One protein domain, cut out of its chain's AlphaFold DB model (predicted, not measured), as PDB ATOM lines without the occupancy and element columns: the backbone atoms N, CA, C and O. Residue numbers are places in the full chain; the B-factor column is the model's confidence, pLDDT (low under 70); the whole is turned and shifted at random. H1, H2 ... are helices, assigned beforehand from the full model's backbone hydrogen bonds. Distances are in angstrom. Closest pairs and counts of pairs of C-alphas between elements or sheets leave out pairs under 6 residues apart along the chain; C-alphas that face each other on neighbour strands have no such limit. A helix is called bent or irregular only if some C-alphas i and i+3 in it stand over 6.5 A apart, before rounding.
ATOM      1  N   THR A   3     138.583  83.044 181.608       73.62
ATOM      2  CA  THR A   3     139.436  81.895 181.935       73.62
ATOM      3  C   THR A   3     139.464  81.766 183.451       73.62
ATOM      4  O   THR A   3     139.824  82.727 184.132       73.62
ATOM      5  N   ILE A   4     139.030  80.626 183.990       74.94
ATOM      6  CA  ILE A   4     139.114  80.418 185.435       74.94
ATOM      7  C   ILE A   4     140.538  80.005 185.794       74.94
ATOM      8  O   ILE A   4     141.143  79.168 185.123       74.94
ATOM      9  N   ASP A   5     141.043  80.588 186.875       82.94
ATOM     10  CA  ASP A   5     142.275  80.155 187.512       82.94
ATOM     11  C   ASP A   5     142.136  78.723 188.064       82.94
ATOM     12  O   ASP A   5     141.230  78.407 188.841       82.94
ATOM     13  N   ILE A   6     143.036  77.838 187.643       84.81
ATOM     14  CA  ILE A   6     142.978  76.421 188.007       84.81
ATOM     15  C   ILE A   6     143.181  76.195 189.511       84.81
ATOM     16  O   ILE A   6     142.553  75.300 190.075       84.81
ATOM     17  N   ALA A   7     143.975  77.039 190.176       86.56
ATOM     18  CA  ALA A   7     144.183  76.963 191.617       86.56
ATOM     19  C   ALA A   7     142.920  77.393 192.377       86.56
ATOM     20  O   ALA A   7     142.599  76.811 193.412       86.56
ATOM     21  N   ALA A   8     142.145  78.342 191.840       85.75
ATOM     22  CA  ALA A   8     140.836  78.685 192.397       85.75
ATOM     23  C   ALA A   8     139.847  77.508 192.311       85.75
ATOM     24  O   ALA A   8     139.117  77.248 193.270       85.75
ATOM     25  N   ILE A   9     139.839  76.765 191.198       87.88
ATOM     26  CA  ILE A   9     139.005  75.560 191.042       87.88
ATOM     27  C   ILE A   9     139.437  74.478 192.031       87.88
ATOM     28  O   ILE A   9     138.594  73.909 192.720       87.88
ATOM     29  N   GLU A  10     140.738  74.215 192.127       91.62
ATOM     30  CA  GLU A  10     141.278  73.230 193.061       91.62
ATOM     31  C   GLU A  10     140.906  73.557 194.512       91.62
ATOM     32  O   GLU A  10     140.412  72.687 195.232       91.62
ATOM     33  N   ALA A  11     141.069  74.815 194.931       90.25
ATOM     34  CA  ALA A  11     140.711  75.257 196.275       90.25
ATOM     35  C   ALA A  11     139.217  75.035 196.568       90.25
ATOM     36  O   ALA A  11     138.859  74.520 197.627       90.25
ATOM     37  N   LEU A  12     138.344  75.353 195.605       90.56
ATOM     38  CA  LEU A  12     136.900  75.139 195.728       90.56
ATOM     39  C   LEU A  12     136.525  73.659 195.791       90.56
ATOM     40  O   LEU A  12     135.631  73.292 196.552       90.56
ATOM     41  N   ILE A  13     137.187  72.805 195.012       91.38
ATOM     42  CA  ILE A  13     136.966  71.358 195.061       91.38
ATOM     43  C   ILE A  13     137.392  70.820 196.427       91.38
ATOM     44  O   ILE A  13     136.600  70.134 197.064       91.38
ATOM     45  N   ARG A  14     138.589  71.173 196.913       91.44
ATOM     46  CA  ARG A  14     139.087  70.742 198.232       91.44
ATOM     47  C   ARG A  14     138.172  71.204 199.368       91.44
ATOM     48  O   ARG A  14     137.913  70.447 200.297       91.44
ATOM     49  N   GLU A  15     137.657  72.429 199.299       89.12
ATOM     50  CA  GLU A  15     136.771  72.965 200.337       89.12
ATOM     51  C   GLU A  15     135.343  72.395 200.259       89.12
ATOM     52  O   GLU A  15     134.687  72.206 201.290       89.12
ATOM     53  N   GLY A  16     134.845  72.122 199.049       88.00
ATOM     54  CA  GLY A  16     133.505  71.581 198.835       88.00
ATOM     55  C   GLY A  16     133.408  70.060 198.932       88.00
ATOM     56  O   GLY A  16     132.325  69.546 199.207       88.00
ATOM     57  N   LEU A  17     134.529  69.362 198.759       90.06
ATOM     58  CA  LEU A  17     134.696  67.920 198.913       90.06
ATOM     59  C   LEU A  17     135.871  67.645 199.873       90.06
ATOM     60  O   LEU A  17     136.909  67.132 199.455       90.06
ATOM     61  N   PRO A  18     135.729  67.943 201.179       85.88
ATOM     62  CA  PRO A  18     136.827  67.854 202.152       85.88
ATOM     63  C   PRO A  18     137.366  66.429 202.371       85.88
ATOM     64  O   PRO A  18     138.384  66.242 203.035       85.88
ATOM     65  N   ARG A  19     136.666  65.414 201.854       88.12
ATOM     66  CA  ARG A  19     137.032  63.991 201.917       88.12
ATOM     67  C   ARG A  19     137.381  63.400 200.545       88.12
ATOM     68  O   ARG A  19     137.426  62.175 200.412       88.12
ATOM     69  N   ALA A  20     137.580  64.237 199.527       88.38
ATOM     70  CA  ALA A  20     138.161  63.802 198.261       88.38
ATOM     71  C   ALA A  20     139.645  63.454 198.453       88.38
ATOM     72  O   ALA A  20     140.351  64.110 199.219       88.38
ATOM     73  N   THR A  21     140.117  62.417 197.770       91.38
ATOM     74  CA  THR A  21     141.542  62.080 197.713       91.38
ATOM     75  C   THR A  21     142.275  63.041 196.776       91.38
ATOM     76  O   THR A  21     141.670  63.654 195.897       91.38
ATOM     77  N   GLU A  22     143.598  63.154 196.915       91.69
ATOM     78  CA  GLU A  22     144.403  63.990 196.008       91.69
ATOM     79  C   GLU A  22     144.253  63.556 194.537       91.69
ATOM     80  O   GLU A  22     144.225  64.403 193.648       91.69
ATOM     81  N   GLU A  23     144.090  62.256 194.270       91.19
ATOM     82  CA  GLU A  23     143.871  61.718 192.918       91.19
ATOM     83  C   GLU A  23     142.524  62.158 192.328       91.19
ATOM     84  O   GLU A  23     142.440  62.532 191.158       91.19
ATOM     85  N   GLU A  24     141.469  62.153 193.140       91.12
ATOM     86  CA  GLU A  24     140.139  62.611 192.738       91.12
ATOM     87  C   GLU A  24     140.127  64.118 192.474       91.12
ATOM     88  O   GLU A  24     139.595  64.562 191.454       91.12
ATOM     89  N   VAL A  25     140.759  64.900 193.355       91.81
ATOM     90  CA  VAL A  25     140.923  66.348 193.173       91.81
ATOM     91  C   VAL A  25     141.694  66.626 191.883       91.81
ATOM     92  O   VAL A  25     141.215  67.390 191.046       91.81
ATOM     93  N   ALA A  26     142.836  65.966 191.667       91.38
ATOM     94  CA  ALA A  26     143.640  66.130 190.458       91.38
ATOM     95  C   ALA A  26     142.866  65.744 189.187       91.38
ATOM     96  O   ALA A  26     142.944  66.446 188.176       91.38
ATOM     97  N   GLY A  27     142.072  64.670 189.236       91.00
ATOM     98  CA  GLY A  27     141.206  64.256 188.132       91.00
ATOM     99  C   GLY A  27     140.155  65.311 187.785       91.00
ATOM    100  O   GLY A  27     140.027  65.706 186.623       91.00
ATOM    101  N   LEU A  28     139.437  65.825 188.788       90.12
ATOM    102  CA  LEU A  28     138.434  66.879 188.601       90.12
ATOM    103  C   LEU A  28     139.054  68.175 188.062       90.12
ATOM    104  O   LEU A  28     138.520  68.775 187.126       90.12
ATOM    105  N   VAL A  29     140.197  68.582 188.613       91.31
ATOM    106  CA  VAL A  29     140.942  69.766 188.175       91.31
ATOM    107  C   VAL A  29     141.422  69.608 186.730       91.31
ATOM    108  O   VAL A  29     141.234  70.520 185.928       91.31
ATOM    109  N   SER A  30     141.952  68.440 186.362       90.25
ATOM    110  CA  SER A  30     142.390  68.129 184.994       90.25
ATOM    111  C   SER A  30     141.247  68.247 183.980       90.25
ATOM    112  O   SER A  30     141.403  68.863 182.927       90.25
ATOM    113  N   HIS A  31     140.054  67.755 184.325       87.06
ATOM    114  CA  HIS A  31     138.860  67.909 183.490       87.06
ATOM    115  C   HIS A  31     138.437  69.376 183.295       87.06
ATOM    116  O   HIS A  31     137.896  69.733 182.243       87.06
ATOM    117  N   CYS A  32     138.700  70.224 184.288       86.62
ATOM    118  CA  CYS A  32     138.366  71.646 184.274       86.62
ATOM    119  C   CYS A  32     139.473  72.538 183.680       86.62
ATOM    120  O   CYS A  32     139.213  73.695 183.345       86.62
ATOM    121  N   ALA A  33     140.698  72.028 183.540       85.19
ATOM    122  CA  ALA A  33     141.854  72.787 183.081       85.19
ATOM    123  C   ALA A  33     141.643  73.360 181.669       85.19
ATOM    124  O   ALA A  33     141.181  72.674 180.755       85.19
ATOM    125  N   GLY A  34     141.972  74.642 181.485       81.00
ATOM    126  CA  GLY A  34     141.836  75.333 180.195       81.00
ATOM    127  C   GLY A  34     140.392  75.600 179.758       81.00
ATOM    128  O   GLY A  34     140.171  76.103 178.656       81.00
ATOM    129  N   ARG A  35     139.397  75.290 180.601       84.38
ATOM    130  CA  ARG A  35     137.993  75.600 180.328       84.38
ATOM    131  C   ARG A  35     137.683  77.050 180.670       84.38
ATOM    132  O   ARG A  35     138.179  77.634 181.632       84.38
ATOM    133  N   THR A  36     136.821  77.632 179.856       83.00
ATOM    134  CA  THR A  36     136.333  78.996 180.029       83.00
ATOM    135  C   THR A  36     134.949  78.972 180.635       83.00
ATOM    136  O   THR A  36     134.100  78.183 180.219       83.00
ATOM    137  N   MET A  37     134.688  79.896 181.546       82.31
ATOM    138  CA  MET A  37     133.385  80.029 182.172       82.31
ATOM    139  C   MET A  37     132.626  81.234 181.629       82.31
ATOM    140  O   MET A  37     133.193  82.298 181.341       82.31
ATOM    141  N   HIS A  38     131.316  81.054 181.477       82.38
ATOM    142  CA  HIS A  38     130.419  82.153 181.160       82.38
ATOM    143  C   HIS A  38     130.340  83.125 182.352       82.38
ATOM    144  O   HIS A  38     130.261  82.652 183.486       82.38
ATOM    145  N   PRO A  39     130.348  84.456 182.143       81.25
ATOM    146  CA  PRO A  39     130.266  85.435 183.233       81.25
ATOM    147  C   PRO A  39     129.078  85.214 184.175       81.25
ATOM    148  O   PRO A  39     129.214  85.389 185.380       81.25
ATOM    149  N   ASP A  40     127.954  84.730 183.644       82.00
ATOM    150  CA  ASP A  40     126.760  84.413 184.438       82.00
ATOM    151  C   ASP A  40     126.984  83.313 185.478       82.00
ATOM    152  O   ASP A  40     126.165  83.164 186.372       82.00
ATOM    153  N   ASN A  41     128.066  82.538 185.374       85.25
ATOM    154  CA  ASN A  41     128.398  81.449 186.294       85.25
ATOM    155  C   ASN A  41     129.458  81.867 187.331       85.25
ATOM    156  O   ASN A  41     129.914  81.036 188.114       85.25
ATOM    157  N   ALA A  42     129.865  83.141 187.349       81.88
ATOM    158  CA  ALA A  42     130.921  83.646 188.227       81.88
ATOM    159  C   ALA A  42     130.612  83.509 189.728       81.88
ATOM    160  O   ALA A  42     131.533  83.451 190.539       81.88
ATOM    161  N   ASP A  43     129.349  83.394 190.132       86.25
ATOM    162  CA  ASP A  43     128.991  83.116 191.526       86.25
ATOM    163  C   ASP A  43     129.380  81.698 191.979       86.25
ATOM    164  O   ASP A  43     129.523  81.476 193.179       86.25
ATOM    165  N   LEU A  44     129.592  80.746 191.062       86.12
ATOM    166  CA  LEU A  44     129.996  79.377 191.410       86.12
ATOM    167  C   LEU A  44     131.422  79.311 191.970       86.12
ATOM    168  O   LEU A  44     131.730  78.406 192.746       86.12
ATOM    169  N   VAL A  45     132.263  80.290 191.624       85.81
ATOM    170  CA  VAL A  45     133.634  80.433 192.139       85.81
ATOM    171  C   VAL A  45     133.744  81.346 193.361       85.81
ATOM    172  O   VAL A  45     134.846  81.593 193.847       85.81
ATOM    173  N   ARG A  46     132.623  81.841 193.905       86.94
ATOM    174  CA  ARG A  46     132.657  82.626 195.149       86.94
ATOM    175  C   ARG A  46     133.200  81.770 196.306       86.94
ATOM    176  O   ARG A  46     132.901  80.578 196.345       86.94
ATOM    177  N   PRO A  47     133.884  82.337 197.309       86.31
ATOM    178  CA  PRO A  47     134.248  81.599 198.523       86.31
ATOM    179  C   PRO A  47     133.029  80.937 199.188       86.31
ATOM    180  O   PRO A  47     131.905  81.455 199.104       86.31
ATOM    181  N   PHE A  48     133.208  79.776 199.824       88.81
ATOM    182  CA  PHE A  48     132.136  79.220 200.650       88.81
ATOM    183  C   PHE A  48     131.964  80.079 201.907       88.81
ATOM    184  O   PHE A  48     132.917  80.564 202.511       88.81
ATOM    185  N   GLY A  49     130.713  80.316 202.278       86.00
ATOM    186  CA  GLY A  49     130.343  81.048 203.475       86.00
ATOM    187  C   GLY A  49     130.039  80.115 204.651       86.00
ATOM    188  O   GLY A  49     129.796  78.919 204.475       86.00
ATOM    189  N   PRO A  50     129.928  80.668 205.870       82.75
ATOM    190  CA  PRO A  50     129.618  79.903 207.081       82.75
ATOM    191  C   PRO A  50     128.228  79.242 207.061       82.75
ATOM    192  O   PRO A  50     127.958  78.343 207.849       82.75
ATOM    193  N   ARG A  51     127.332  79.681 206.165       84.31
ATOM    194  CA  ARG A  51     125.992  79.096 205.973       84.31
ATOM    195  C   ARG A  51     125.947  78.007 204.900       84.31
ATOM    196  O   ARG A  51     124.944  77.302 204.820       84.31
ATOM    197  N   ASP A  52     126.990  77.877 204.080       85.25
ATOM    198  CA  ASP A  52     127.056  76.847 203.046       85.25
ATOM    199  C   ASP A  52     127.309  75.495 203.736       85.25
ATOM    200  O   ASP A  52     128.422  75.203 204.183       85.25
ATOM    201  N   ARG A  53     126.249  74.686 203.865       85.88
ATOM    202  CA  ARG A  53     126.316  73.320 204.408       85.88
ATOM    203  C   ARG A  53     127.032  72.405 203.430       85.88
ATOM    204  O   ARG A  53     126.965  72.637 202.230       85.88
ATOM    205  N   GLU A  54     127.618  71.324 203.925       83.12
ATOM    206  CA  GLU A  54     128.358  70.349 203.112       83.12
ATOM    207  C   GLU A  54     127.618  69.918 201.840       83.12
ATOM    208  O   GLU A  54     128.166  70.022 200.745       83.12
ATOM    209  N   ARG A  55     126.330  69.569 201.952       84.69
ATOM    210  CA  ARG A  55     125.488  69.257 200.790       84.69
ATOM    211  C   ARG A  55     125.467  70.389 199.754       84.69
ATOM    212  O   ARG A  55     125.639  70.122 198.572       84.69
ATOM    213  N   THR A  56     125.273  71.632 200.189       87.50
ATOM    214  CA  THR A  56     125.272  72.813 199.310       87.50
ATOM    215  C   THR A  56     126.650  73.050 198.702       87.50
ATOM    216  O   THR A  56     126.751  73.464 197.548       87.50
ATOM    217  N   ARG A  57     127.723  72.757 199.449       88.94
ATOM    218  CA  ARG A  57     129.084  72.870 198.926       88.94
ATOM    219  C   ARG A  57     129.343  71.860 197.816       88.94
ATOM    220  O   ARG A  57     129.788  72.255 196.740       88.94
ATOM    221  N   ARG A  58     128.969  70.599 198.049       88.06
ATOM    222  CA  ARG A  58     129.007  69.516 197.061       88.06
ATOM    223  C   ARG A  58     128.193  69.865 195.818       88.06
ATOM    224  O   ARG A  58     128.729  69.805 194.720       88.06
ATOM    225  N   GLU A  59     126.936  70.278 195.988       87.69
ATOM    226  CA  GLU A  59     126.054  70.681 194.882       87.69
ATOM    227  C   GLU A  59     126.684  71.817 194.060       87.69
ATOM    228  O   GLU A  59     126.660  71.773 192.833       87.69
ATOM    229  N   ARG A  60     127.327  72.799 194.709       89.38
ATOM    230  CA  ARG A  60     128.012  73.891 194.006       89.38
ATOM    231  C   ARG A  60     129.242  73.418 193.232       89.38
ATOM    232  O   ARG A  60     129.427  73.865 192.104       89.38
ATOM    233  N   VAL A  61     130.061  72.529 193.803       90.00
ATOM    234  CA  VAL A  61     131.192  71.904 193.087       90.00
ATOM    235  C   VAL A  61     130.681  71.125 191.878       90.00
ATOM    236  O   VAL A  61     131.208  71.274 190.780       90.00
ATOM    237  N   GLU A  62     129.607  70.359 192.051       89.19
ATOM    238  CA  GLU A  62     128.973  69.595 190.980       89.19
ATOM    239  C   GLU A  62     128.475  70.504 189.849       89.19
ATOM    240  O   GLU A  62     128.781  70.268 188.678       89.19
ATOM    241  N   THR A  63     127.782  71.595 190.190       88.56
ATOM    242  CA  THR A  63     127.321  72.592 189.217       88.56
ATOM    243  C   THR A  63     128.486  73.312 188.538       88.56
ATOM    244  O   THR A  63     128.425  73.537 187.331       88.56
ATOM    245  N   LEU A  64     129.555  73.653 189.265       89.12
ATOM    246  CA  LEU A  64     130.753  74.290 188.706       89.12
ATOM    247  C   LEU A  64     131.425  73.394 187.663       89.12
ATOM    248  O   LEU A  64     131.612  73.819 186.521       89.12
ATOM    249  N   VAL A  65     131.744  72.153 188.037       88.25
ATOM    250  CA  VAL A  65     132.375  71.169 187.144       88.25
ATOM    251  C   VAL A  65     131.463  70.887 185.949       88.25
ATOM    252  O   VAL A  65     131.914  70.881 184.806       88.25
ATOM    253  N   GLY A  66     130.160  70.743 186.193       86.88
ATOM    254  CA  GLY A  66     129.151  70.600 185.152       86.88
ATOM    255  C   GLY A  66     129.158  71.751 184.149       86.88
ATOM    256  O   GLY A  66     129.308  71.516 182.954       86.88
ATOM    257  N   CYS A  67     129.079  72.993 184.628       87.06
ATOM    258  CA  CYS A  67     129.100  74.188 183.786       87.06
ATOM    259  C   CYS A  67     130.398  74.314 182.978       87.06
ATOM    260  O   CYS A  67     130.359  74.753 181.831       87.06
ATOM    261  N   LEU A  68     131.544  73.943 183.555       85.88
ATOM    262  CA  LEU A  68     132.840  73.990 182.871       85.88
ATOM    263  C   LEU A  68     132.965  72.943 181.761       85.88
ATOM    264  O   LEU A  68     133.612  73.198 180.743       85.88
ATOM    265  N   LEU A  69     132.341  71.780 181.943       84.12
ATOM    266  CA  LEU A  69     132.396  70.683 180.982       84.12
ATOM    267  C   LEU A  69     131.352  70.798 179.873       84.12
ATOM    268  O   LEU A  69     131.650  70.453 178.731       84.12
ATOM    269  N   THR A  70     130.151  71.285 180.184       80.31
ATOM    270  CA  THR A  70     129.034  71.347 179.225       80.31
ATOM    271  C   THR A  70     128.780  72.748 178.677       80.31
ATOM    272  O   THR A  70     128.083  72.897 177.677       80.31
ATOM    273  N   GLY A  71     129.314  73.792 179.320       77.19
ATOM    274  CA  GLY A  71     129.044  75.187 178.973       77.19
ATOM    275  C   GLY A  71     127.632  75.666 179.332       77.19
ATOM    276  O   GLY A  71     127.281  76.798 179.003       77.19
ATOM    277  N   GLN A  72     126.814  74.842 179.996       74.81
ATOM    278  CA  GLN A  72     125.411  75.138 180.285       74.81
ATOM    279  C   GLN A  72     125.132  75.172 181.788       74.81
ATOM    280  O   GLN A  72     125.448  74.226 182.506       74.81
ATOM    281  N   ARG A  73     124.480  76.252 182.239       75.19
ATOM    282  CA  ARG A  73     123.933  76.385 183.601       75.19
ATOM    283  C   ARG A  73     122.418  76.191 183.646       75.19
ATOM    284  O   ARG A  73     121.903  75.507 184.523       75.19
ATOM    285  N   ASN A  74     121.698  76.790 182.701       66.25
ATOM    286  CA  ASN A  74     120.242  76.673 182.614       66.25
ATOM    287  C   ASN A  74     119.861  75.315 182.011       66.25
ATOM    288  O   ASN A  74     120.345  74.970 180.937       66.25
ATOM    289  N   GLY A  75     119.007  74.551 182.700       59.53
ATOM    290  CA  GLY A  75     118.668  73.178 182.299       59.53
ATOM    291  C   GLY A  75     119.785  72.163 182.564       59.53
ATOM    292  O   GLY A  75     119.763  71.071 182.003       59.53
ATOM    293  N   TRP A  76     120.767  72.522 183.395       67.44
ATOM    294  CA  TRP A  76     121.816  71.612 183.836       67.44
ATOM    295  C   TRP A  76     121.253  70.538 184.777       67.44
ATOM    296  O   TRP A  76     120.514  70.840 185.714       67.44
ATOM    297  N   PHE A  77     121.653  69.288 184.542       68.44
ATOM    298  CA  PHE A  77     121.344  68.143 185.394       68.44
ATOM    299  C   PHE A  77     122.618  67.331 185.631       68.44
ATOM    300  O   PHE A  77     123.418  67.158 184.713       68.44
ATOM    301  N   SER A  78     122.753  66.738 186.816       70.31
ATOM    302  CA  SER A  78     123.851  65.832 187.193       70.31
ATOM    303  C   SER A  78     124.116  64.717 186.175       70.31
ATOM    304  O   SER A  78     125.241  64.254 186.027       70.31
ATOM    305  N   ASN A  79     123.091  64.291 185.431       72.50
ATOM    306  CA  ASN A  79     123.202  63.260 184.394       72.50
ATOM    307  C   ASN A  79     123.939  63.721 183.124       72.50
ATOM    308  O   ASN A  79     124.307  62.880 182.313       72.50
ATOM    309  N   ALA A  80     124.137  65.029 182.929       72.44
ATOM    310  CA  ALA A  80     124.901  65.571 181.805       72.44
ATOM    311  C   ALA A  80     126.423  65.493 182.031       72.44
ATOM    312  O   ALA A  80     127.199  65.657 181.091       72.44
ATOM    313  N   LEU A  81     126.860  65.251 183.272       76.94
ATOM    314  CA  LEU A  81     128.257  64.967 183.589       76.94
ATOM    315  C   LEU A  81     128.631  63.563 183.120       76.94
ATOM    316  O   LEU A  81     127.827  62.633 183.179       76.94
ATOM    317  N   ASN A  82     129.893  63.394 182.721       80.62
ATOM    318  CA  ASN A  82     130.455  62.063 182.532       80.62
ATOM    319  C   ASN A  82     130.193  61.232 183.813       80.62
ATOM    320  O   ASN A  82     130.543  61.706 184.902       80.62
ATOM    321  N   PRO A  83     129.611  60.019 183.711       81.62
ATOM    322  CA  PRO A  83     129.277  59.191 184.869       81.62
ATOM    323  C   PRO A  83     130.446  58.975 185.832       81.62
ATOM    324  O   PRO A  83     130.242  58.907 187.039       81.62
ATOM    325  N   GLN A  84     131.676  58.917 185.315       83.00
ATOM    326  CA  GLN A  84     132.879  58.775 186.127       83.00
ATOM    327  C   GLN A  84     133.160  60.028 186.970       83.00
ATOM    328  O   GLN A  84     133.433  59.914 188.161       83.00
ATOM    329  N   VAL A  85     133.038  61.220 186.380       83.25
ATOM    330  CA  VAL A  85     133.225  62.505 187.080       83.25
ATOM    331  C   VAL A  85     132.153  62.688 188.149       83.25
ATOM    332  O   VAL A  85     132.454  63.069 189.278       83.25
ATOM    333  N   ARG A  86     130.901  62.367 187.811       84.19
ATOM    334  CA  ARG A  86     129.788  62.419 188.759       84.19
ATOM    335  C   ARG A  86     130.017  61.479 189.942       84.19
ATOM    336  O   ARG A  86     129.869  61.906 191.081       84.19
ATOM    337  N   ARG A  87     130.432  60.240 189.672       85.62
ATOM    338  CA  ARG A  87     130.707  59.243 190.710       85.62
ATOM    339  C   ARG A  87     131.795  59.699 191.677       85.62
ATOM    340  O   ARG A  87     131.619  59.543 192.873       85.62
ATOM    341  N   VAL A  88     132.866  60.327 191.185       86.44
ATOM    342  CA  VAL A  88     133.919  60.897 192.047       86.44
ATOM    343  C   VAL A  88     133.350  61.948 193.008       86.44
ATOM    344  O   VAL A  88     133.656  61.932 194.197       86.44
ATOM    345  N   ILE A  89     132.489  62.843 192.517       84.81
ATOM    346  CA  ILE A  89     131.863  63.893 193.338       84.81
ATOM    347  C   ILE A  89     130.881  63.289 194.355       84.81
ATOM    348  O   ILE A  89     130.828  63.734 195.504       84.81
ATOM    349  N   GLU A  90     130.100  62.285 193.951       84.94
ATOM    350  CA  GLU A  90     129.177  61.559 194.829       84.94
ATOM    351  C   GLU A  90     129.934  60.783 195.916       84.94
ATOM    352  O   GLU A  90     129.643  60.976 197.094       84.94
ATOM    353  N   ASP A  91     130.940  59.985 195.553       85.75
ATOM    354  CA  ASP A  91     131.733  59.167 196.479       85.75
ATOM    355  C   ASP A  91     132.495  60.049 197.487       85.75
ATOM    356  O   ASP A  91     132.483  59.781 198.694       85.75
ATOM    357  N   ALA A  92     133.092  61.157 197.030       81.75
ATOM    358  CA  ALA A  92     133.738  62.131 197.909       81.75
ATOM    359  C   ALA A  92     132.746  62.838 198.845       81.75
ATOM    360  O   ALA A  92     133.083  63.123 199.995       81.75
ATOM    361  N   GLY A  93     131.523  63.096 198.371       75.94
ATOM    362  CA  GLY A  93     130.447  63.668 199.174       75.94
ATOM    363  C   GLY A  93     129.885  62.702 200.219       75.94
ATOM    364  O   GLY A  93     129.631  63.109 201.345       75.94
ATOM    365  N   VAL A  94     129.728  61.419 199.881       77.62
ATOM    366  CA  VAL A  94     129.240  60.384 200.809       77.62
ATOM    367  C   VAL A  94     130.219  60.164 201.957       77.62
ATOM    368  O   VAL A  94     129.786  59.956 203.082       77.62
ATOM    369  N   ARG A  95     131.532  60.253 201.711       75.69
ATOM    370  CA  ARG A  95     132.546  60.148 202.776       75.69
ATOM    371  C   ARG A  95     132.510  61.303 203.781       75.69
ATOM    372  O   ARG A  95     133.150  61.200 204.827       75.69
ATOM    373  N   ALA A  96     131.859  62.411 203.436       59.53
ATOM    374  CA  ALA A  96     131.800  63.610 204.261       59.53
ATOM    375  C   ALA A  96     130.578  63.636 205.212       59.53
ATOM    376  O   ALA A  96     130.689  64.228 206.287       59.53
TER     377      ALA A  96
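AT A GLANCE: This is residues 3 to 96 of the 97 residues of an uncharacterized protein of Methylorubrum extorquens (strain CM4 / NCIMB 13688) (UniProt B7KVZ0). The long helix H4 forms the core, with H3 and H5 on opposite sides of it and H1 and H2 covering a third side. H5 folds back nearly alongside H4, and residues 73 to 77 loop past the side of H4 away from H1 and H2. The 94 printed residues include five named helices, H1 to H5 in chain order, and no named strand: all helix. The whole is compact and rounded, with a radius of gyration of the C-alphas of 11.9 A and spans of 31 by 30 by 25 A.

IN THESE COORDINATES: H4, residues 54 to 70, measures 23.9 A from C-alpha 54 at (128.358, 70.349, 203.112) to C-alpha 70. H5 is residues 83 to 94, 16.0 A, ending at (129.240, 60.384, 200.809). H1, residues 6 to 16, begins at (142.978, 76.421, 188.007) and measures 15.2 A; H2, residues 22 to 32, 15.3 A. H3, residues 39 to 45, 10.8 A, is irregular: C-alphas 40 and 43 are 7.5 A apart.

HOW THE PARTS SIT: H4 is the hub, touching four helices. Its residues 55 to 62 touch H5 in a helical hairpin, at a shallow tilt of 14 degrees, opposite ways; the closest C-alphas are Arg 58 and Gly 93, 6.4 A. Residues 60 to 67 touch H3, also a hairpin, at a steep 38 degrees; closest C-alphas Leu 44 and Leu 64, 5.8 A. Residues 54 to 61 touch H1, closest C-alphas Gly 16 and Arg 57, 4.6 A. Residues 65 to 69 touch H2, closest C-alphas Cys 32 and Leu 68, 6.2 A. H2, H4 and H5 make a bundle, a group of three helices. H3 and H5 are apart. Each O i to N i+4 pair is within hydrogen-bond range in H1, H2, H4 and H5; H3 has 0 of 3, but 3 of 4 O i to N i+3 pairs.

THE WHOLE: The C-alphas of Pro 39 and Arg 95 are farthest apart, 32.0 A. The printed part has no cut. The link from H4 to H5, 12 residues, is long. Mean pLDDT of the printed part is 83.9, and residues 74 to 77 and 96 are under 70.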